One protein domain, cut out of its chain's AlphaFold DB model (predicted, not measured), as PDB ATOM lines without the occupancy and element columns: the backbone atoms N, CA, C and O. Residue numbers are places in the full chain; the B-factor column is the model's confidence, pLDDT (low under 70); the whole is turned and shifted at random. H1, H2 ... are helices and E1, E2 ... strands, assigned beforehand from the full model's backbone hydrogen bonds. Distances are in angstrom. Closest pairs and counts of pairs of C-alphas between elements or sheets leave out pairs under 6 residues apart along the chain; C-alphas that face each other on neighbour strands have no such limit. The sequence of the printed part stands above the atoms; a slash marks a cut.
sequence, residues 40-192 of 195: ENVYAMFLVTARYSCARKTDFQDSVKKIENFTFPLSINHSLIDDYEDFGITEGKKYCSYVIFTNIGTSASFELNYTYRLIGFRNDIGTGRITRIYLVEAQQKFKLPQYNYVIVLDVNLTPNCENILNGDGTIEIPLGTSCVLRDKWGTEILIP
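This is residues 40 to 192 of the 195 residues of an uncharacterized protein of Thermofilum adornatum (UniProt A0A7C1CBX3). Picture a long, twisted wall of four antiparallel strands, E1 to E4, with the short strands E5 and E7 along the far edge of E4. Over one face of it lie helix H1, towards one end, and, farther along, the small sheet E6 E8 E9, which makes a sandwich with the wall, two sheets only partly face to face. The 153 printed residues hold three named helices and then nine named strands, H1 to H3 before E1 to E9; the class is mixed, helices and strands. The large sheet is branched and antiparallel; the small one runs E6 E8 E9, antiparallel. The whole is loose, a rod of 65 by 29 by 20 A, with a radius of gyration of the C-alphas of 18.6 A.

Start in the large sheet: E1 is residues 76 to 87, 32.5 A long, E2 91 to 102, 36.4 A, E3 107 to 123, 50.3 A, and E4 130 to 143, 42.3 A. Find C-alpha 107 at (45.766, -22.092, 28.316) and follow E3 to C-alpha 123 at (60.373, -60.568, -0.567). E5 is residues 151 to 154 and E7 170 to 174. The small sheet has E6, 158 to 160, E8, 179 to 182, and E9, 188 to 191. Look back to C-alpha 40 at (37.056, -28.766, 32.123), where H1, 40 to 56, begins, 24.1 A long; H2 is 60 to 65 and H3 68 to 71.

E1 to E5 form a meander, each strand the antiparallel neighbour of the one before. Look for N 80 and O 99, 2.9 A, between E1 and E2, N 94 and O 114, 2.8 A, between E2 and E3, and N 113 and O 139, 2.9 A, between E3 and E4. On the side of E4 away from E3, E5 is beside residues 139 to 142, with N 140 and O 153 at 2.9 A, and E7 beside 131 to 135, with N 134 and O 171 at 2.8 A. In the small sheet find N 160 and O 180, 2.8 A, and N 181 and O 189, 2.8 A. The two sheets' facing parts are 8.7 A centre to centre. H1 is on the large sheet, over E2 and E3, at a height over the sheet of 8.3 A; its closest C-alphas to E3 are Leu 47 and Phe 110, 5.8 A. It runs slantwise to the strands, at 34 degrees to E2 on the local plane. H2 touches residues 46 to 53 of H1 alone, closest at the C-alphas of Ser 53 and Phe 60, 5.6 A, at a steep tilt of 51 degrees, opposite ways. H2 only grazes the sheet. H3 only just touches H1, through residues 42 to 45 alone, with 3 pairs of C-alphas within 8 A, the closest being Val 42 and Thr 71, 5.4 A. In H1 and H2 every O i to N i+4 pair is within hydrogen-bond range; H3 is too short for one.

The two C-alphas farthest apart are Pro 73 and Gly 126, 64.9 A. The printed part has no cut and no long link. Its mean pLDDT is 89.9, and no printed residue is under 70.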
ATOM      1  N   GLU A  40      36.407 -27.779  32.981       79.50
ATOM      2  CA  GLU A  40      37.056 -28.766  32.123       79.50
ATOM      3  C   GLU A  40      36.304 -29.016  30.808       79.50
ATOM      4  O   GLU A  40      36.919 -29.201  29.761       79.50
ATOM      5  N   ASN A  41      34.970 -28.961  30.840       80.44
ATOM      6  CA  ASN A  41      34.102 -29.200  29.692       80.44
ATOM      7  C   ASN A  41      34.345 -28.215  28.541       80.44
ATOM      8  O   ASN A  41      34.423 -28.642  27.392       80.44
ATOM      9  N   VAL A  42      34.498 -26.919  28.825       85.44
ATOM     10  CA  VAL A  42      34.699 -25.913  27.770       85.44
ATOM     11  C   VAL A  42      36.100 -26.012  27.170       85.44
ATOM     12  O   VAL A  42      36.250 -25.968  25.950       85.44
ATOM     13  N   TYR A  43      37.120 -26.270  27.993       88.50
ATOM     14  CA  TYR A  43      38.458 -26.576  27.481       88.50
ATOM     15  C   TYR A  43      38.468 -27.847  26.637       88.50
ATOM     16  O   TYR A  43      39.052 -27.851  25.558       88.50
ATOM     17  N   ALA A  44      37.779 -28.904  27.069       85.69
ATOM     18  CA  ALA A  44      37.644 -30.120  26.280       85.69
ATOM     19  C   ALA A  44      36.967 -29.842  24.930       85.69
ATOM     20  O   ALA A  44      37.429 -30.352  23.913       85.69
ATOM     21  N   MET A  45      35.934 -28.993  24.888       86.19
ATOM     22  CA  MET A  45      35.312 -28.572  23.630       86.19
ATOM     23  C   MET A  45      36.301 -27.838  22.723       86.19
ATOM     24  O   MET A  45      36.414 -28.200  21.556       86.19
ATOM     25  N   PHE A  46      37.072 -26.879  23.244       92.00
ATOM     26  CA  PHE A  46      38.106 -26.197  22.459       92.00
ATOM     27  C   PHE A  46      39.167 -27.163  21.913       92.00
ATOM     28  O   PHE A  46      39.522 -27.073  20.740       92.00
ATOM     29  N   LEU A  47      39.633 -28.121  22.719       93.44
ATOM     30  CA  LEU A  47      40.621 -29.116  22.295       93.44
ATOM     31  C   LEU A  47      40.061 -30.114  21.269       93.44
ATOM     32  O   LEU A  47      40.759 -30.506  20.336       93.44
ATOM     33  N   VAL A  48      38.794 -30.514  21.403       89.94
ATOM     34  CA  VAL A  48      38.110 -31.351  20.405       89.94
ATOM     35  C   VAL A  48      37.926 -30.588  19.095       89.94
ATOM     36  O   VAL A  48      38.128 -31.171  18.029       89.94
ATOM     37  N   THR A  49      37.606 -29.295  19.159       90.50
ATOM     38  CA  THR A  49      37.529 -28.417  17.984       90.50
ATOM     39  C   THR A  49      38.893 -28.244  17.323       90.50
ATOM     40  O   THR A  49      38.979 -28.352  16.106       90.50
ATOM     41  N   ALA A  50      39.971 -28.078  18.095       93.62
ATOM     42  CA  ALA A  50      41.335 -28.027  17.566       93.62
ATOM     43  C   ALA A  50      41.706 -29.320  16.826       93.62
ATOM     44  O   ALA A  50      42.140 -29.283  15.676       93.62
ATOM     45  N   ARG A  51      41.430 -30.482  17.434       92.06
ATOM     46  CA  ARG A  51      41.611 -31.778  16.767       92.06
ATOM     47  C   ARG A  51      40.798 -31.884  15.479       92.06
ATOM     48  O   ARG A  51      41.295 -32.397  14.480       92.06
ATOM     49  N   TYR A  52      39.543 -31.437  15.503       89.38
ATOM     50  CA  TYR A  52      38.686 -31.434  14.320       89.38
ATOM     51  C   TYR A  52      39.276 -30.567  13.201       89.38
ATOM     52  O   TYR A  52      39.328 -31.015  12.056       89.38
ATOM     53  N   SER A  53      39.782 -29.379  13.539       91.75
ATOM     54  CA  SER A  53      40.467 -28.493  12.597       91.75
ATOM     55  C   SER A  53      41.702 -29.143  11.980       91.75
ATOM     56  O   SER A  53      41.815 -29.123  10.756       91.75
ATOM     57  N   CYS A  54      42.547 -29.820  12.769       90.12
ATOM     58  CA  CYS A  54      43.676 -30.600  12.237       90.12
ATOM     59  C   CYS A  54      43.224 -31.687  11.250       90.12
ATOM     60  O   CYS A  54      43.814 -31.867  10.188       90.12
ATOM     61  N   ALA A  55      42.168 -32.430  11.594       87.19
ATOM     62  CA  ALA A  55      41.691 -33.544  10.777       87.19
ATOM     63  C   ALA A  55      41.077 -33.075   9.448       87.19
ATOM     64  O   ALA A  55      41.217 -33.740   8.424       87.19
ATOM     65  N   ARG A  56      40.370 -31.939   9.459       84.56
ATOM     66  CA  ARG A  56      39.604 -31.439   8.307       84.56
ATOM     67  C   ARG A  56      40.282 -30.307   7.543       84.56
ATOM     68  O   ARG A  56      39.730 -29.888   6.529       84.56
ATOM     69  N   LYS A  57      41.442 -29.827   8.005       84.31
ATOM     70  CA  LYS A  57      42.127 -28.634   7.478       84.31
ATOM     71  C   LYS A  57      41.186 -27.422   7.405       84.31
ATOM     72  O   LYS A  57      41.209 -26.652   6.449       84.31
ATOM     73  N   THR A  58      40.301 -27.290   8.394       87.25
ATOM     74  CA  THR A  58      39.343 -26.181   8.492       87.25
ATOM     75  C   THR A  58      39.869 -25.101   9.417       87.25
ATOM     76  O   THR A  58      40.464 -25.415  10.450       87.25
ATOM     77  N   ASP A  59      39.553 -23.841   9.108       91.00
ATOM     78  CA  ASP A  59      39.883 -22.725   9.986       91.00
ATOM     79  C   ASP A  59      39.343 -22.962  11.410       91.00
ATOM     80  O   ASP A  59      38.193 -23.375  11.631       91.00
ATOM     81  N   PHE A  60      40.225 -22.774  12.389       92.56
ATOM     82  CA  PHE A  60      39.919 -23.049  13.786       92.56
ATOM     83  C   PHE A  60      38.937 -22.036  14.366       92.56
ATOM     84  O   PHE A  60      38.015 -22.432  15.079       92.56
ATOM     85  N   GLN A  61      39.070 -20.757  14.015       91.50
ATOM     86  CA  GLN A  61      38.180 -19.713  14.516       91.50
ATOM     87  C   GLN A  61      36.759 -19.914  13.986       91.50
ATOM     88  O   GLN A  61      35.795 -19.834  14.747       91.50
ATOM     89  N   ASP A  62      36.611 -20.287  12.716       90.00
ATOM     90  CA  ASP A  62      35.306 -20.618  12.139       90.00
ATOM     91  C   ASP A  62      34.678 -21.870  12.759       90.00
ATOM     92  O   ASP A  62      33.454 -21.965  12.888       90.00
ATOM     93  N   SER A  63      35.496 -22.829  13.188       89.62
ATOM     94  CA  SER A  63      35.017 -24.018  13.898       89.62
ATOM     95  C   SER A  63      34.581 -23.690  15.330       89.62
ATOM     96  O   SER A  63      33.575 -24.222  15.800       89.62
ATOM     97  N   VAL A  64      35.276 -22.768  16.004       89.81
ATOM     98  CA  VAL A  64      34.927 -22.289  17.352       89.81
ATOM     99  C   VAL A  64      33.623 -21.495  17.350       89.81
ATOM    100  O   VAL A  64      32.790 -21.728  18.223       89.81
ATOM    101  N   LYS A  65      33.380 -20.637  16.349       88.44
ATOM    102  CA  LYS A  65      32.106 -19.895  16.217       88.44
ATOM    103  C   LYS A  65      30.882 -20.815  16.260       88.44
ATOM    104  O   LYS A  65      29.865 -20.479  16.850       88.44
ATOM    105  N   LYS A  66      30.978 -22.028  15.704       86.88
ATOM    106  CA  LYS A  66      29.872 -23.009  15.714       86.88
ATOM    107  C   LYS A  66      29.524 -23.526  17.111       86.88
ATOM    108  O   LYS A  66      28.429 -24.051  17.302       86.88
ATOM    109  N   ILE A  67      30.447 -23.417  18.065       80.62
ATOM    110  CA  ILE A  67      30.275 -23.898  19.439       80.62
ATOM    111  C   ILE A  67      30.264 -22.774  20.481       80.62
ATOM    112  O   ILE A  67      30.109 -23.063  21.665       80.62
ATOM    113  N   GLU A  68      30.394 -21.510  20.071       80.81
ATOM    114  CA  GLU A  68      30.626 -20.366  20.966       80.81
ATOM    115  C   GLU A  68      29.560 -20.230  22.066       80.81
ATOM    116  O   GLU A  68      29.889 -20.042  23.242       80.81
ATOM    117  N   ASN A  69      28.292 -20.469  21.715       75.75
ATOM    118  CA  ASN A  69      27.149 -20.410  22.631       75.75
ATOM    119  C   ASN A  69      27.241 -21.420  23.788       75.75
ATOM    120  O   ASN A  69      26.661 -21.197  24.846       75.75
ATOM    121  N   PHE A  70      27.976 -22.519  23.605       76.06
ATOM    122  CA  PHE A  70      28.185 -23.550  24.628       76.06
ATOM    123  C   PHE A  70      29.432 -23.298  25.483       76.06
ATOM    124  O   PHE A  70      29.655 -24.001  26.467       76.06
ATOM    125  N   THR A  71      30.257 -22.322  25.100       78.44
ATOM    126  CA  THR A  71      31.547 -22.040  25.746       78.44
ATOM    127  C   THR A  71      31.497 -20.853  26.709       78.44
ATOM    128  O   THR A  71      32.367 -20.726  27.566       78.44
ATOM    129  N   PHE A  72      30.437 -20.037  26.659       74.31
ATOM    130  CA  PHE A  72      30.239 -18.903  27.565       74.31
ATOM    131  C   PHE A  72      30.286 -19.317  29.057       74.31
ATOM    132  O   PHE A  72      29.696 -20.336  29.424       74.31
ATOM    133  N   PRO A  73      30.934 -18.534  29.949       77.94
ATOM    134  CA  PRO A  73      31.585 -17.233  29.720       77.94
ATOM    135  C   PRO A  73      33.053 -17.306  29.259       77.94
ATOM    136  O   PRO A  73      33.703 -16.267  29.126       77.94
ATOM    137  N   LEU A  74      33.599 -18.506  29.038       83.88
ATOM    138  CA  LEU A  74      34.955 -18.668  28.522       83.88
ATOM    139  C   LEU A  74      34.987 -18.382  27.022       83.88
ATOM    140  O   LEU A  74      34.257 -18.984  26.240       83.88
ATOM    141  N   SER A  75      35.884 -17.493  26.616       87.81
ATOM    142  CA  SER A  75      36.144 -17.209  25.208       87.81
ATOM    143  C   SER A  75      37.628 -17.320  24.904       87.81
ATOM    144  O   SER A  75      38.483 -17.180  25.784       87.81
ATOM    145  N   ILE A  76      37.939 -17.597  23.640       91.50
ATOM    146  CA  ILE A  76      39.315 -17.598  23.155       91.50
ATOM    147  C   ILE A  76      39.769 -16.142  23.030       91.50
ATOM    148  O   ILE A  76      39.111 -15.337  22.380       91.50
ATOM    149  N   ASN A  77      40.893 -15.815  23.663       91.94
ATOM    150  CA  ASN A  77      41.583 -14.542  23.491       91.94
ATOM    151  C   ASN A  77      42.479 -14.603  22.244       91.94
ATOM    152  O   ASN A  77      42.349 -13.795  21.333       91.94
ATOM    153  N   HIS A  78      43.358 -15.607  22.184       93.69
ATOM    154  CA  HIS A  78      44.177 -15.901  21.008       93.69
ATOM    155  C   HIS A  78      44.599 -17.376  20.993       93.69
ATOM    156  O   HIS A  78      44.452 -18.094  21.986       93.69
ATOM    157  N   SER A  79      45.136 -17.833  19.864       94.75
ATOM    158  CA  SER A  79      45.653 -19.192  19.700       94.75
ATOM    159  C   SER A  79      46.974 -19.191  18.942       94.75
ATOM    160  O   SER A  79      47.111 -18.467  17.959       94.75
ATOM    161  N   LEU A  80      47.910 -20.035  19.367       96.12
ATOM    162  CA  LEU A  80      49.098 -20.389  18.595       96.12
ATOM    163  C   LEU A  80      48.818 -21.703  17.873       96.12
ATOM    164  O   LEU A  80      48.318 -22.643  18.495       96.12
ATOM    165  N   ILE A  81      49.107 -21.738  16.577       95.25
ATOM    166  CA  ILE A  81      48.813 -22.871  15.703       95.25
ATOM    167  C   ILE A  81      50.094 -23.209  14.952       95.25
ATOM    168  O   ILE A  81      50.708 -22.317  14.366       95.25
ATOM    169  N   ASP A  82      50.474 -24.479  14.984       94.94
ATOM    170  CA  ASP A  82      51.572 -25.034  14.199       94.94
ATOM    171  C   ASP A  82      51.046 -26.256  13.444       94.94
ATOM    172  O   ASP A  82      50.449 -27.147  14.047       94.94
ATOM    173  N   ASP A  83      51.205 -26.268  12.126       92.75
ATOM    174  CA  ASP A  83      50.730 -27.336  11.248       92.75
ATOM    175  C   ASP A  83      51.792 -27.594  10.183       92.75
ATOM    176  O   ASP A  83      52.192 -26.695   9.437       92.75
ATOM    177  N   TYR A  84      52.267 -28.832  10.142       92.50
ATOM    178  CA  TYR A  84      53.292 -29.277   9.220       92.50
ATOM    179  C   TYR A  84      53.031 -30.717   8.798       92.50
ATOM    180  O   TYR A  84      52.784 -31.610   9.614       92.50
ATOM    181  N   GLU A  85      53.146 -30.957   7.500       92.56
ATOM    182  CA  GLU A  85      52.961 -32.269   6.907       92.56
ATOM    183  C   GLU A  85      54.049 -32.502   5.861       92.56
ATOM    184  O   GLU A  85      54.227 -31.693   4.952       92.56
ATOM    185  N   ASP A  86      54.760 -33.618   6.001       93.69
ATOM    186  CA  ASP A  86      55.754 -34.100   5.050       93.69
ATOM    187  C   ASP A  86      55.578 -35.601   4.824       93.69
ATOM    188  O   ASP A  86      55.210 -36.363   5.725       93.69
ATOM    189  N   PHE A  87      55.803 -36.023   3.589       91.38
ATOM    190  CA  PHE A  87      55.595 -37.384   3.132       91.38
ATOM    191  C   PHE A  87      56.666 -37.754   2.108       91.38
ATOM    192  O   PHE A  87      56.647 -37.321   0.957       91.38
ATOM    193  N   GLY A  88      57.580 -38.622   2.528       92.81
ATOM    194  CA  GLY A  88      58.621 -39.220   1.709       92.81
ATOM    195  C   GLY A  88      58.460 -40.734   1.602       92.81
ATOM    196  O   GLY A  88      57.698 -41.376   2.316       92.81
ATOM    197  N   ILE A  89      59.208 -41.353   0.690       90.19
ATOM    198  CA  ILE A  89      59.160 -42.815   0.518       90.19
ATOM    199  C   ILE A  89      59.693 -43.528   1.771       90.19
ATOM    200  O   ILE A  89      59.200 -44.596   2.132       90.19
ATOM    201  N   THR A  90      60.702 -42.957   2.428       93.38
ATOM    202  CA  THR A  90      61.379 -43.559   3.585       93.38
ATOM    203  C   THR A  90      60.785 -43.135   4.914       93.38
ATOM    204  O   THR A  90      60.848 -43.900   5.865       93.38
ATOM    205  N   GLU A  91      60.226 -41.937   5.011       96.25
ATOM    206  CA  GLU A  91      59.634 -41.423   6.239       96.25
ATOM    207  C   GLU A  91      58.631 -40.324   5.926       96.25
ATOM    208  O   GLU A  91      58.681 -39.707   4.864       96.25
ATOM    209  N   GLY A  92      57.729 -40.077   6.861       96.50
ATOM    210  CA  GLY A  92      56.814 -38.953   6.790       96.50
ATOM    211  C   GLY A  92      56.281 -38.614   8.164       96.50
ATOM    212  O   GLY A  92      56.303 -39.431   9.092       96.50
ATOM    213  N   LYS A  93      55.815 -37.378   8.293       96.50
ATOM    214  CA  LYS A  93      55.331 -36.816   9.540       96.50
ATOM    215  C   LYS A  93      54.149 -35.904   9.274       96.50
ATOM    216  O   LYS A  93      54.196 -35.045   8.404       96.50
ATOM    217  N   LYS A  94      53.119 -36.048  10.097       95.81
ATOM    218  CA  LYS A  94      52.028 -35.094  10.221       95.81
ATOM    219  C   LYS A  94      51.989 -34.581  11.645       95.81
ATOM    220  O   LYS A  94      51.771 -35.351  12.582       95.81
ATOM    221  N   TYR A  95      52.219 -33.289  11.786       96.50
ATOM    222  CA  TYR A  95      52.230 -32.585  13.050       96.50
ATOM    223  C   TYR A  95      51.191 -31.477  13.023       96.50
ATOM    224  O   TYR A  95      51.143 -30.701  12.079       96.50
ATOM    225  N   CYS A  96      50.367 -31.405  14.059       96.06
ATOM    226  CA  CYS A  96      49.404 -30.328  14.209       96.06
ATOM    227  C   CYS A  96      49.237 -30.003  15.691       96.06
ATOM    228  O   CYS A  96      48.946 -30.892  16.493       96.06
ATOM    229  N   SER A  97      49.436 -28.748  16.067       97.06
ATOM    230  CA  SER A  97      49.472 -28.303  17.454       97.06
ATOM    231  C   SER A  97      48.712 -27.002  17.636       97.06
ATOM    232  O   SER A  97      48.795 -26.081  16.826       97.06
ATOM    233  N   TYR A  98      47.961 -26.940  18.729       97.50
ATOM    234  CA  TYR A  98      47.176 -25.789  19.135       97.50
ATOM    235  C   TYR A  98      47.482 -25.464  20.587       97.50
ATOM    236  O   TYR A  98      47.346 -26.321  21.460       97.50
ATOM    237  N   VAL A  99      47.801 -24.202  20.863       97.50
ATOM    238  CA  VAL A  99      47.810 -23.641  22.218       97.50
ATOM    239  C   VAL A  99      46.766 -22.538  22.271       97.50
ATOM    240  O   VAL A  99      46.869 -21.535  21.571       97.50
ATOM    241  N   ILE A 100      45.734 -22.738  23.083       96.12
ATOM    242  CA  ILE A 100      44.528 -21.913  23.108       96.12
ATOM    243  C   ILE A 100      44.534 -21.120  24.404       96.12
ATOM    244  O   ILE A 100      44.415 -21.706  25.479       96.12
ATOM    245  N   PHE A 101      44.655 -19.800  24.304       94.75
ATOM    246  CA  PHE A 101      44.619 -18.890  25.442       94.75
ATOM    247  C   PHE A 101      43.222 -18.304  25.580       94.75
ATOM    248  O   PHE A 101      42.653 -17.774  24.626       94.75
ATOM    249  N   THR A 102      42.669 -18.385  26.782       92.00
ATOM    250  CA  THR A 102      41.323 -17.880  27.074       92.00
ATOM    251  C   THR A 102      41.353 -16.463  27.642       92.00
ATOM    252  O   THR A 102      42.396 -15.963  28.069       92.00
ATOM    253  N   ASN A 103      40.194 -15.809  27.672       88.94
ATOM    254  CA  ASN A 103      39.986 -14.482  28.261       88.94
ATOM    255  C   ASN A 103      40.347 -14.377  29.756       88.94
ATOM    256  O   ASN A 103      40.546 -13.271  30.249       88.94
ATOM    257  N   ILE A 104      40.470 -15.500  30.471       87.06
ATOM    258  CA  ILE A 104      40.888 -15.537  31.882       87.06
ATOM    259  C   ILE A 104      42.392 -15.809  32.076       87.06
ATOM    260  O   ILE A 104      42.844 -15.991  33.203       87.06
ATOM    261  N   GLY A 105      43.176 -15.854  30.993       84.25
ATOM    262  CA  GLY A 105      44.638 -15.976  31.041       84.25
ATOM    263  C   GLY A 105      45.183 -17.403  31.166       84.25
ATOM    264  O   GLY A 105      46.395 -17.591  31.178       84.25
ATOM    265  N   THR A 106      44.322 -18.422  31.222       88.44
ATOM    266  CA  THR A 106      44.733 -19.834  31.211       88.44
ATOM    267  C   THR A 106      44.758 -20.406  29.801       88.44
ATOM    268  O   THR A 106      43.988 -19.978  28.930       88.44
ATOM    269  N   SER A 107      45.615 -21.409  29.596       92.81
ATOM    270  CA  SER A 107      45.766 -22.092  28.316       92.81
ATOM    271  C   SER A 107      45.443 -23.581  28.380       92.81
ATOM    272  O   SER A 107      45.623 -24.245  29.401       92.81
ATOM    273  N   ALA A 108      44.968 -24.104  27.257       93.94
ATOM    274  CA  ALA A 108      44.891 -25.533  26.983       93.94
ATOM    275  C   ALA A 108      45.662 -25.832  25.700       93.94
ATOM    276  O   ALA A 108      45.759 -24.965  24.830       93.94
ATOM    277  N   SER A 109      46.199 -27.045  25.569       97.25
ATOM    278  CA  SER A 109      46.885 -27.445  24.343       97.25
ATOM    279  C   SER A 109      46.458 -28.804  23.811       97.25
ATOM    280  O   SER A 109      46.113 -29.723  24.558       97.25
ATOM    281  N   PHE A 110      46.472 -28.898  22.488       97.00
ATOM    282  CA  PHE A 110      46.287 -30.118  21.721       97.00
ATOM    283  C   PHE A 110      47.508 -30.305  20.828       97.00
ATOM    284  O   PHE A 110      47.967 -29.344  20.221       97.00
ATOM    285  N   GLU A 111      48.009 -31.529  20.733       97.38
ATOM    286  CA  GLU A 111      49.061 -31.902  19.792       97.38
ATOM    287  C   GLU A 111      48.695 -33.228  19.130       97.38
ATOM    288  O   GLU A 111      48.261 -34.170  19.790       97.38
ATOM    289  N   LEU A 112      48.915 -33.310  17.828       95.25
ATOM    290  CA  LEU A 112      48.863 -34.515  17.024       95.25
ATOM    291  C   LEU A 112      50.236 -34.724  16.399       95.25
ATOM    292  O   LEU A 112      50.783 -33.802  15.798       95.25
ATOM    293  N   ASN A 113      50.777 -35.931  16.524       96.56
ATOM    294  CA  ASN A 113      52.044 -36.305  15.910       96.56
ATOM    295  C   ASN A 113      51.948 -37.723  15.353       96.56
ATOM    296  O   ASN A 113      51.982 -38.693  16.114       96.56
ATOM    297  N   TYR A 114      51.788 -37.831  14.035       96.00
ATOM    298  CA  TYR A 114      51.758 -39.098  13.309       96.00
ATOM    299  C   TYR A 114      53.014 -39.212  12.471       96.00
ATOM    300  O   TYR A 114      53.354 -38.289  11.738       96.00
ATOM    301  N   THR A 115      53.689 -40.344  12.561       96.25
ATOM    302  CA  THR A 115      54.922 -40.606  11.832       96.25
ATOM    303  C   THR A 115      54.909 -42.008  11.261       96.25
ATOM    304  O   THR A 115      54.282 -42.921  11.804       96.25
ATOM    305  N   TYR A 116      55.618 -42.175  10.154       95.88
ATOM    306  CA  TYR A 116      56.008 -43.485   9.667       95.88
ATOM    307  C   TYR A 116      57.471 -43.461   9.254       95.88
ATOM    308  O   TYR A 116      57.987 -42.435   8.809       95.88
ATOM    309  N   ARG A 117      58.128 -44.613   9.363       96.50
ATOM    310  CA  ARG A 117      59.508 -44.808   8.920       96.50
ATOM    311  C   ARG A 117      59.679 -46.186   8.305       96.50
ATOM    312  O   ARG A 117      59.264 -47.182   8.885       96.50
ATOM    313  N   LEU A 118      60.317 -46.243   7.145       96.06
ATOM    314  CA  LEU A 118      60.720 -47.466   6.472       96.06
ATOM    315  C   LEU A 118      61.807 -48.150   7.306       96.06
ATOM    316  O   LEU A 118      62.865 -47.572   7.559       96.06
ATOM    317  N   ILE A 119      61.540 -49.383   7.720       96.12
ATOM    318  CA  ILE A 119      62.449 -50.193   8.537       96.12
ATOM    319  C   ILE A 119      63.017 -51.396   7.782       96.12
ATOM    320  O   ILE A 119      63.965 -52.019   8.250       96.12
ATOM    321  N   GLY A 120      62.482 -51.720   6.603       93.62
ATOM    322  CA  GLY A 120      63.030 -52.787   5.777       93.62
ATOM    323  C   GLY A 120      62.182 -53.129   4.562       93.62
ATOM    324  O   GLY A 120      61.173 -52.490   4.272       93.62
ATOM    325  N   PHE A 121      62.611 -54.179   3.869       92.50
ATOM    326  CA  PHE A 121      61.904 -54.780   2.746       92.50
ATOM    327  C   PHE A 121      61.747 -56.278   2.998       92.50
ATOM    328  O   PHE A 121      62.629 -56.904   3.591       92.50
ATOM    329  N   ARG A 122      60.655 -56.865   2.513       90.19
ATOM    330  CA  ARG A 122      60.451 -58.314   2.488       90.19
ATOM    331  C   ARG A 122      60.150 -58.756   1.065       90.19
ATOM    332  O   ARG A 122      59.437 -58.076   0.337       90.19
ATOM    333  N   ASN A 123      60.707 -59.898   0.679       88.56
ATOM    334  CA  ASN A 123      60.373 -60.568  -0.567       88.56
ATOM    335  C   ASN A 123      59.499 -61.782  -0.249       88.56
ATOM    336  O   ASN A 123      59.905 -62.640   0.537       88.56
ATOM    337  N   ASP A 124      58.306 -61.841  -0.829       78.88
ATOM    338  CA  ASP A 124      57.445 -63.012  -0.734       78.88
ATOM    339  C   ASP A 124      57.974 -64.118  -1.659       78.88
ATOM    340  O   ASP A 124      57.981 -63.992  -2.883       78.88
ATOM    341  N   ILE A 125      58.419 -65.219  -1.051       73.56
ATOM    342  CA  ILE A 125      59.063 -66.355  -1.723       73.56
ATOM    343  C   ILE A 125      58.116 -67.021  -2.739       73.56
ATOM    344  O   ILE A 125      58.587 -67.599  -3.716       73.56
ATOM    345  N   GLY A 126      56.794 -66.933  -2.541       73.69
ATOM    346  CA  GLY A 126      55.810 -67.545  -3.438       73.69
ATOM    347  C   GLY A 126      55.460 -66.697  -4.664       73.69
ATOM    348  O   GLY A 126      55.209 -67.245  -5.735       73.69
ATOM    349  N   THR A 127      55.442 -65.371  -4.519       77.75
ATOM    350  CA  THR A 127      54.961 -64.443  -5.562       77.75
ATOM    351  C   THR A 127      56.067 -63.588  -6.184       77.75
ATOM    352  O   THR A 127      55.842 -62.952  -7.213       77.75
ATOM    353  N   GLY A 128      57.261 -63.553  -5.578       79.31
ATOM    354  CA  GLY A 128      58.359 -62.655  -5.954       79.31
ATOM    355  C   GLY A 128      58.075 -61.179  -5.654       79.31
ATOM    356  O   GLY A 128      58.800 -60.298  -6.121       79.31
ATOM    357  N   ARG A 129      56.995 -60.887  -4.921       83.62
ATOM    358  CA  ARG A 129      56.559 -59.525  -4.631       83.62
ATOM    359  C   ARG A 129      57.387 -58.931  -3.499       83.62
ATOM    360  O   ARG A 129      57.513 -59.524  -2.430       83.62
ATOM    361  N   ILE A 130      57.879 -57.716  -3.718       88.25
ATOM    362  CA  ILE A 130      58.611 -56.957  -2.705       88.25
ATOM    363  C   ILE A 130      57.635 -56.040  -1.954       88.25
ATOM    364  O   ILE A 130      56.941 -55.215  -2.559       88.25
ATOM    365  N   THR A 131      57.598 -56.169  -0.630       91.56
ATOM    366  CA  THR A 131      56.880 -55.278   0.287       91.56
ATOM    367  C   THR A 131      57.864 -54.414   1.068       91.56
ATOM    368  O   THR A 131      58.979 -54.821   1.396       91.56
ATOM    369  N   ARG A 132      57.452 -53.182   1.352       93.44
ATOM    370  CA  ARG A 132      58.128 -52.223   2.225       93.44
ATOM    371  C   ARG A 132      57.521 -52.322   3.608       93.44
ATOM    372  O   ARG A 132      56.302 -52.265   3.731       93.44
ATOM    373  N   ILE A 133      58.356 -52.437   4.629       94.94
ATOM    374  CA  ILE A 133      57.920 -52.538   6.018       94.94
ATOM    375  C   ILE A 133      58.105 -51.176   6.674       94.94
ATOM    376  O   ILE A 133      59.222 -50.658   6.720       94.94
ATOM    377  N   TYR A 134      57.026 -50.613   7.198       95.94
ATOM    378  CA  TYR A 134      57.021 -49.342   7.905       95.94
ATOM    379  C   TYR A 134      56.697 -49.548   9.381       95.94
ATOM    380  O   TYR A 134      55.759 -50.264   9.721       95.94
ATOM    381  N   LEU A 135      57.446 -48.877  10.251       95.44
ATOM    382  CA  LEU A 135      57.039 -48.625  11.627       95.44
ATOM    383  C   LEU A 135      56.162 -47.375  11.642       95.44
ATOM    384  O   LEU A 135      56.554 -46.355  11.072       95.44
ATOM    385  N   VAL A 136      54.994 -47.457  12.275       94.50
ATOM    386  CA  VAL A 136      54.034 -46.351  12.367       94.50
ATOM    387  C   VAL A 136      53.842 -45.982  13.829       94.50
ATOM    388  O   VAL A 136      53.499 -46.831  14.647       94.50
ATOM    389  N   GLU A 137      54.010 -44.702  14.148       94.44
ATOM    390  CA  GLU A 137      53.768 -44.167  15.487       94.44
ATOM    391  C   GLU A 137      52.796 -43.000  15.385       94.44
ATOM    392  O   GLU A 137      53.036 -42.035  14.656       94.44
ATOM    393  N   ALA A 138      51.687 -43.073  16.112       94.69
ATOM    394  CA  ALA A 138      50.650 -42.059  16.052       94.69
ATOM    395  C   ALA A 138      50.125 -41.743  17.446       94.69
ATOM    396  O   ALA A 138      49.592 -42.606  18.141       94.69
ATOM    397  N   GLN A 139      50.270 -40.481  17.848       95.38
ATOM    398  CA  GLN A 139      49.867 -40.012  19.167       95.38
ATOM    399  C   GLN A 139      49.082 -38.708  19.087       95.38
ATOM    400  O   GLN A 139      49.336 -37.845  18.244       95.38
ATOM    401  N   GLN A 140      48.143 -38.555  20.017       94.25
ATOM    402  CA  GLN A 140      47.473 -37.296  20.314       94.25
ATOM    403  C   GLN A 140      47.678 -36.946  21.784       94.25
ATOM    404  O   GLN A 140      47.527 -37.799  22.657       94.25
ATOM    405  N   LYS A 141      47.978 -35.684  22.077       94.88
ATOM    406  CA  LYS A 141      48.177 -35.183  23.434       94.88
ATOM    407  C   LYS A 141      47.193 -34.066  23.735       94.88
ATOM    408  O   LYS A 141      46.966 -33.187  22.908       94.88
ATOM    409  N   PHE A 142      46.637 -34.094  24.939       91.69
ATOM    410  CA  PHE A 142      45.687 -33.103  25.431       91.69
ATOM    411  C   PHE A 142      46.155 -32.584  26.786       91.69
ATOM    412  O   PHE A 142      46.381 -33.359  27.721       91.69
ATOM    413  N   LYS A 143      46.267 -31.266  26.912       91.94
ATOM    414  CA  LYS A 143      46.589 -30.582  28.160       91.94
ATOM    415  C   LYS A 143      45.465 -29.626  28.510       91.94
ATOM    416  O   LYS A 143      45.224 -28.652  27.804       91.94
ATOM    417  N   LEU A 144      44.809 -29.905  29.627       87.75
ATOM    418  CA  LEU A 144      43.837 -29.004  30.224       87.75
ATOM    419  C   LEU A 144      44.495 -28.230  31.380       87.75
ATOM    420  O   LEU A 144      45.327 -28.808  32.086       87.75
ATOM    421  N   PRO A 145      44.137 -26.953  31.602       86.81
ATOM    422  CA  PRO A 145      44.761 -26.116  32.631       86.81
ATOM    423  C   PRO A 145      44.512 -26.616  34.058       86.81
ATOM    424  O   PRO A 145      45.312 -26.348  34.949       86.81
ATOM    425  N   GLN A 146      43.423 -27.353  34.288       81.25
ATOM    426  CA  GLN A 146      43.070 -27.906  35.599       81.25
ATOM    427  C   GLN A 146      43.980 -29.072  36.007       81.25
ATOM    428  O   GLN A 146      44.019 -29.443  37.179       81.25
ATOM    429  N   TYR A 147      44.706 -29.662  35.054       79.38
ATOM    430  CA  TYR A 147      45.541 -30.833  35.279       79.38
ATOM    431  C   TYR A 147      47.016 -30.469  35.259       79.38
ATOM    432  O   TYR A 147      47.487 -29.740  34.390       79.38
ATOM    433  N   ASN A 148      47.793 -31.050  36.171       79.25
ATOM    434  CA  ASN A 148      49.253 -30.958  36.150       79.25
ATOM    435  C   ASN A 148      49.900 -31.969  35.181       79.25
ATOM    436  O   ASN A 148      51.055 -31.793  34.814       79.25
ATOM    437  N   TYR A 149      49.146 -32.941  34.662       78.75
ATOM    438  CA  TYR A 149      49.602 -33.938  33.685       78.75
ATOM    439  C   TYR A 149      49.108 -33.648  32.256       78.75
ATOM    440  O   TYR A 149      48.309 -32.737  32.040       78.75
ATOM    441  N   VAL A 150      49.625 -34.393  31.277       84.81
ATOM    442  CA  VAL A 150      49.179 -34.401  29.874       84.81
ATOM    443  C   VAL A 150      48.506 -35.746  29.610       84.81
ATOM    444  O   VAL A 150      49.032 -36.783  30.008       84.81
ATOM    445  N   ILE A 151      47.347 -35.739  28.959       86.31
ATOM    446  CA  ILE A 151      46.674 -36.962  28.517       86.31
ATOM    447  C   ILE A 151      47.285 -37.350  27.175       86.31
ATOM    448  O   ILE A 151      47.168 -36.589  26.217       86.31
ATOM    449  N   VAL A 152      47.923 -38.515  27.108       89.31
ATOM    450  CA  VAL A 152      48.489 -39.071  25.873       89.31
ATOM    451  C   VAL A 152      47.580 -40.197  25.394       89.31
ATOM    452  O   VAL A 152      47.218 -41.076  26.174       89.31
ATOM    453  N   LEU A 153      47.183 -40.144  24.127       88.56
ATOM    454  CA  LEU A 153      46.408 -41.174  23.452       88.56
ATOM    455  C   LEU A 153      47.238 -41.743  22.307       88.56
ATOM    456  O   LEU A 153      47.510 -41.029  21.341       88.56
ATOM    457  N   ASP A 154      47.572 -43.025  22.393       89.00
ATOM    458  CA  ASP A 154      48.079 -43.772  21.246       89.00
ATOM    459  C   ASP A 154      46.921 -44.038  20.276       89.00
ATOM    460  O   ASP A 154      45.819 -44.446  20.667       89.00
ATOM    461  N   VAL A 155      47.146 -43.734  19.002       90.88
ATOM    462  CA  VAL A 155      46.131 -43.779  17.954       90.88
ATOM    463  C   VAL A 155      46.473 -44.879  16.968       90.88
ATOM    464  O   VAL A 155      47.531 -44.878  16.354       90.88
ATOM    465  N   ASN A 156      45.526 -45.783  16.745       89.38
ATOM    466  CA  ASN A 156      45.647 -46.754  15.667       89.38
ATOM    467  C   ASN A 156      45.247 -46.088  14.347       89.38
ATOM    468  O   ASN A 156      44.121 -45.592  14.221       89.38
ATOM    469  N   LEU A 157      46.159 -46.090  13.374       91.94
ATOM    470  CA  LEU A 157      45.876 -45.647  12.014       91.94
ATOM    471  C   LEU A 157      45.497 -46.851  11.155       91.94
ATOM    472  O   LEU A 157      46.277 -47.787  10.995       91.94
ATOM    473  N   THR A 158      44.297 -46.819  10.593       93.19
ATOM    474  CA  THR A 158      43.808 -47.861   9.698       93.19
ATOM    475  C   THR A 158      44.321 -47.589   8.283       93.19
ATOM    476  O   THR A 158      44.051 -46.510   7.745       93.19
ATOM    477  N   PRO A 159      45.037 -48.532   7.654       94.06
ATOM    478  CA  PRO A 159      45.486 -48.376   6.280       94.06
ATOM    479  C   PRO A 159      44.338 -48.511   5.281       94.06
ATOM    480  O   PRO A 159      43.503 -49.409   5.380       94.06
ATOM    481  N   ASN A 160      44.337 -47.637   4.280       93.50
ATOM    482  CA  ASN A 160      43.436 -47.670   3.135       93.50
ATOM    483  C   ASN A 160      44.226 -47.979   1.856       93.50
ATOM    484  O   ASN A 160      44.422 -47.121   0.995       93.50
ATOM    485  N   CYS A 161      44.759 -49.195   1.791       91.94
ATOM    486  CA  CYS A 161      45.527 -49.728   0.670       91.94
ATOM    487  C   CYS A 161      45.629 -51.250   0.793       91.94
ATOM    488  O   CYS A 161      45.229 -51.823   1.807       91.94
ATOM    489  N   GLU A 162      46.214 -51.915  -0.198       89.62
ATOM    490  CA  GLU A 162      46.668 -53.290  -0.008       89.62
ATOM    491  C   GLU A 162      47.846 -53.314   0.975       89.62
ATOM    492  O   GLU A 162      48.847 -52.627   0.766       89.62
ATOM    493  N   ASN A 163      47.713 -54.069   2.065       90.00
ATOM    494  CA  ASN A 163      48.700 -54.102   3.137       90.00
ATOM    495  C   ASN A 163      48.636 -55.402   3.947       90.00
ATOM    496  O   ASN A 163      47.645 -56.132   3.894       90.00
ATOM    497  N   ILE A 164      49.682 -55.636   4.738       86.81
ATOM    498  CA  ILE A 164      49.707 -56.639   5.806       86.81
ATOM    499  C   ILE A 164      50.025 -55.910   7.113       86.81
ATOM    500  O   ILE A 164      51.048 -55.234   7.211       86.81
ATOM    501  N   LEU A 165      49.146 -56.032   8.108       83.12
ATOM    502  CA  LEU A 165      49.373 -55.499   9.452       83.12
ATOM    503  C   LEU A 165      50.003 -56.577  10.330       83.12
ATOM    504  O   LEU A 165      49.409 -57.638  10.537       83.12
ATOM    505  N   ASN A 166      51.176 -56.282  10.876       81.56
ATOM    506  CA  ASN A 166      51.854 -57.164  11.811       81.56
ATOM    507  C   ASN A 166      51.453 -56.822  13.256       81.56
ATOM    508  O   ASN A 166      51.139 -55.680  13.596       81.56
ATOM    509  N   GLY A 167      51.479 -57.824  14.138       74.25
ATOM    510  CA  GLY A 167      51.136 -57.657  15.559       74.25
ATOM    511  C   GLY A 167      52.135 -56.818  16.367       74.25
ATOM    512  O   GLY A 167      51.881 -56.541  17.535       74.25
ATOM    513  N   ASP A 168      53.256 -56.423  15.763       81.56
ATOM    514  CA  ASP A 168      54.320 -55.605  16.353       81.56
ATOM    515  C   ASP A 168      54.172 -54.101  16.049       81.56
ATOM    516  O   ASP A 168      55.047 -53.314  16.403       81.56
ATOM    517  N   GLY A 169      53.069 -53.692  15.407       75.62
ATOM    518  CA  GLY A 169      52.821 -52.295  15.033       75.62
ATOM    519  C   GLY A 169      53.450 -51.886  13.701       75.62
ATOM    520  O   GLY A 169      53.381 -50.714  13.327       75.62
ATOM    521  N   THR A 170      54.040 -52.833  12.964       90.88
ATOM    522  CA  THR A 170      54.550 -52.582  11.616       90.88
ATOM    523  C   THR A 170      53.488 -52.855  10.555       90.88
ATOM    524  O   THR A 170      52.604 -53.703  10.711       90.88
ATOM    525  N   ILE A 171      53.573 -52.116   9.452       93.25
ATOM    526  CA  ILE A 171      52.731 -52.299   8.273       93.25
ATOM    527  C   ILE A 171      53.598 -52.621   7.064       93.25
ATOM    528  O   ILE A 171      54.592 -51.949   6.798       93.25
ATOM    529  N   GLU A 172      53.198 -53.630   6.303       93.31
ATOM    530  CA  GLU A 172      53.832 -53.979   5.040       93.31
ATOM    531  C   GLU A 172      52.986 -53.474   3.880       93.31
ATOM    532  O   GLU A 172      51.801 -53.788   3.781       93.31
ATOM    533  N   ILE A 173      53.606 -52.697   2.996       92.94
ATOM    534  CA  ILE A 173      52.960 -52.111   1.826       92.94
ATOM    535  C   ILE A 173      53.746 -52.535   0.584       92.94
ATOM    536  O   ILE A 173      54.957 -52.302   0.515       92.94
ATOM    537  N   PRO A 174      53.101 -53.128  -0.424       91.62
ATOM    538  CA  PRO A 174      53.743 -53.448  -1.692       91.62
ATOM    539  C   PRO A 174      54.478 -52.265  -2.341       91.62
ATOM    540  O   PRO A 174      54.068 -51.106  -2.208       91.62
ATOM    541  N   LEU A 175      55.565 -52.544  -3.065       90.44
ATOM    542  CA  LEU A 175      56.177 -51.551  -3.958       90.44
ATOM    543  C   LEU A 175      55.167 -51.060  -5.007       90.44
ATOM    544  O   LEU A 175      54.313 -51.823  -5.460       90.44
ATOM    545  N   GLY A 176      55.244 -49.779  -5.372       88.44
ATOM    546  CA  GLY A 176      54.334 -49.145  -6.327       88.44
ATOM    547  C   GLY A 176      52.949 -48.800  -5.769       88.44
ATOM    548  O   GLY A 176      52.194 -48.083  -6.422       88.44
ATOM    549  N   THR A 177      52.594 -49.257  -4.564       91.12
ATOM    550  CA  THR A 177      51.280 -49.011  -3.947       91.12
ATOM    551  C   THR A 177      51.366 -47.882  -2.926       91.12
ATOM    552  O   THR A 177      52.037 -48.010  -1.903       91.12
ATOM    553  N   SER A 178      50.698 -46.757  -3.184       94.12
ATOM    554  CA  SER A 178      50.536 -45.710  -2.170       94.12
ATOM    555  C   SER A 178      49.550 -46.158  -1.093       94.12
ATOM    556  O   SER A 178      48.609 -46.905  -1.366       94.12
ATOM    557  N   CYS A 179      49.759 -45.701   0.140       94.94
ATOM    558  CA  CYS A 179      48.881 -46.030   1.251       94.94
ATOM    559  C   CYS A 179      48.511 -44.806   2.071       94.94
ATOM    560  O   CYS A 179      49.382 -44.084   2.546       94.94
ATOM    561  N   VAL A 180      47.214 -44.595   2.279       95.50
ATOM    562  CA  VAL A 180      46.717 -43.577   3.206       95.50
ATOM    563  C   VAL A 180      46.412 -44.253   4.533       95.50
ATOM    564  O   VAL A 180      45.583 -45.158   4.586       95.50
ATOM    565  N   LEU A 181      47.068 -43.819   5.604       94.75
ATOM    566  CA  LEU A 181      46.770 -44.261   6.962       94.75
ATOM    567  C   LEU A 181      45.817 -43.251   7.604       94.75
ATOM    568  O   LEU A 181      46.136 -42.064   7.665       94.75
ATOM    569  N   ARG A 182      44.652 -43.706   8.073       94.50
ATOM    570  CA  ARG A 182      43.581 -42.842   8.593       94.50
ATOM    571  C   ARG A 182      43.212 -43.206  10.029       94.50
ATOM    572  O   ARG A 182      42.984 -44.372  10.336       94.50
ATOM    573  N   ASP A 183      43.077 -42.214  10.903       91.69
ATOM    574  CA  ASP A 183      42.524 -42.422  12.244       91.69
ATOM    575  C   ASP A 183      40.979 -42.466  12.252       91.69
ATOM    576  O   ASP A 183      40.294 -42.081  11.303       91.69
ATOM    577  N   LYS A 184      40.385 -42.882  13.375       86.81
ATOM    578  CA  LYS A 184      38.916 -42.902  13.539       86.81
ATOM    579  C   LYS A 184      38.240 -41.519  13.489       86.81
ATOM    580  O   LYS A 184      37.015 -41.444  13.463       86.81
ATOM    581  N   TRP A 185      39.015 -40.438  13.544       82.75
ATOM    582  CA  TRP A 185      38.549 -39.051  13.552       82.75
ATOM    583  C   TRP A 185      38.676 -38.373  12.178       82.75
ATOM    584  O   TRP A 185      38.202 -37.249  12.010       82.75
ATOM    585  N   GLY A 186      39.236 -39.072  11.188       85.00
ATOM    586  CA  GLY A 186      39.405 -38.605   9.817       85.00
ATOM    587  C   GLY A 186      40.745 -37.930   9.526       85.00
ATOM    588  O   GLY A 186      40.891 -37.403   8.431       85.00
ATOM    589  N   THR A 187      41.709 -37.941  10.451       90.81
ATOM    590  CA  THR A 187      43.069 -37.461  10.170       90.81
ATOM    591  C   THR A 187      43.829 -38.506   9.367       90.81
ATOM    592  O   THR A 187      43.803 -39.690   9.704       90.81
ATOM    593  N   GLU A 188      44.537 -38.063   8.334       93.69
ATOM    594  CA  GLU A 188      45.231 -38.932   7.384       93.69
ATOM    595  C   GLU A 188      46.708 -38.590   7.262       93.69
ATOM    596  O   GLU A 188      47.053 -37.413   7.320       93.69
ATOM    597  N   ILE A 189      47.546 -39.598   7.021       94.06
ATOM    598  CA  ILE A 189      48.937 -39.453   6.577       94.06
ATOM    599  C   ILE A 189      49.193 -40.379   5.376       94.06
ATOM    600  O   ILE A 189      48.717 -41.515   5.346       94.06
ATOM    601  N   LEU A 190      49.911 -39.884   4.365       94.94
ATOM    602  CA  LEU A 190      50.203 -40.608   3.124       94.94
ATOM    603  C   LEU A 190      51.598 -41.240   3.169       94.94
ATOM    604  O   LEU A 190      52.585 -40.541   3.388       94.94
ATOM    605  N   ILE A 191      51.672 -42.530   2.852       95.12
ATOM    606  CA  ILE A 191      52.888 -43.246   2.461       95.12
ATOM    607  C   ILE A 191      52.906 -43.322   0.922       95.12
ATOM    608  O   ILE A 191      52.060 -44.009   0.336       95.12
ATOM    609  N   PRO A 192      53.826 -42.618   0.233       93.00
ATOM    610  CA  PRO A 192      53.954 -42.665  -1.223       93.00
ATOM    611  C   PRO A 192      54.221 -44.083  -1.740       93.00
ATOM    612  O   PRO A 192      54.761 -44.920  -1.023       93.00
TER     613      PRO A 192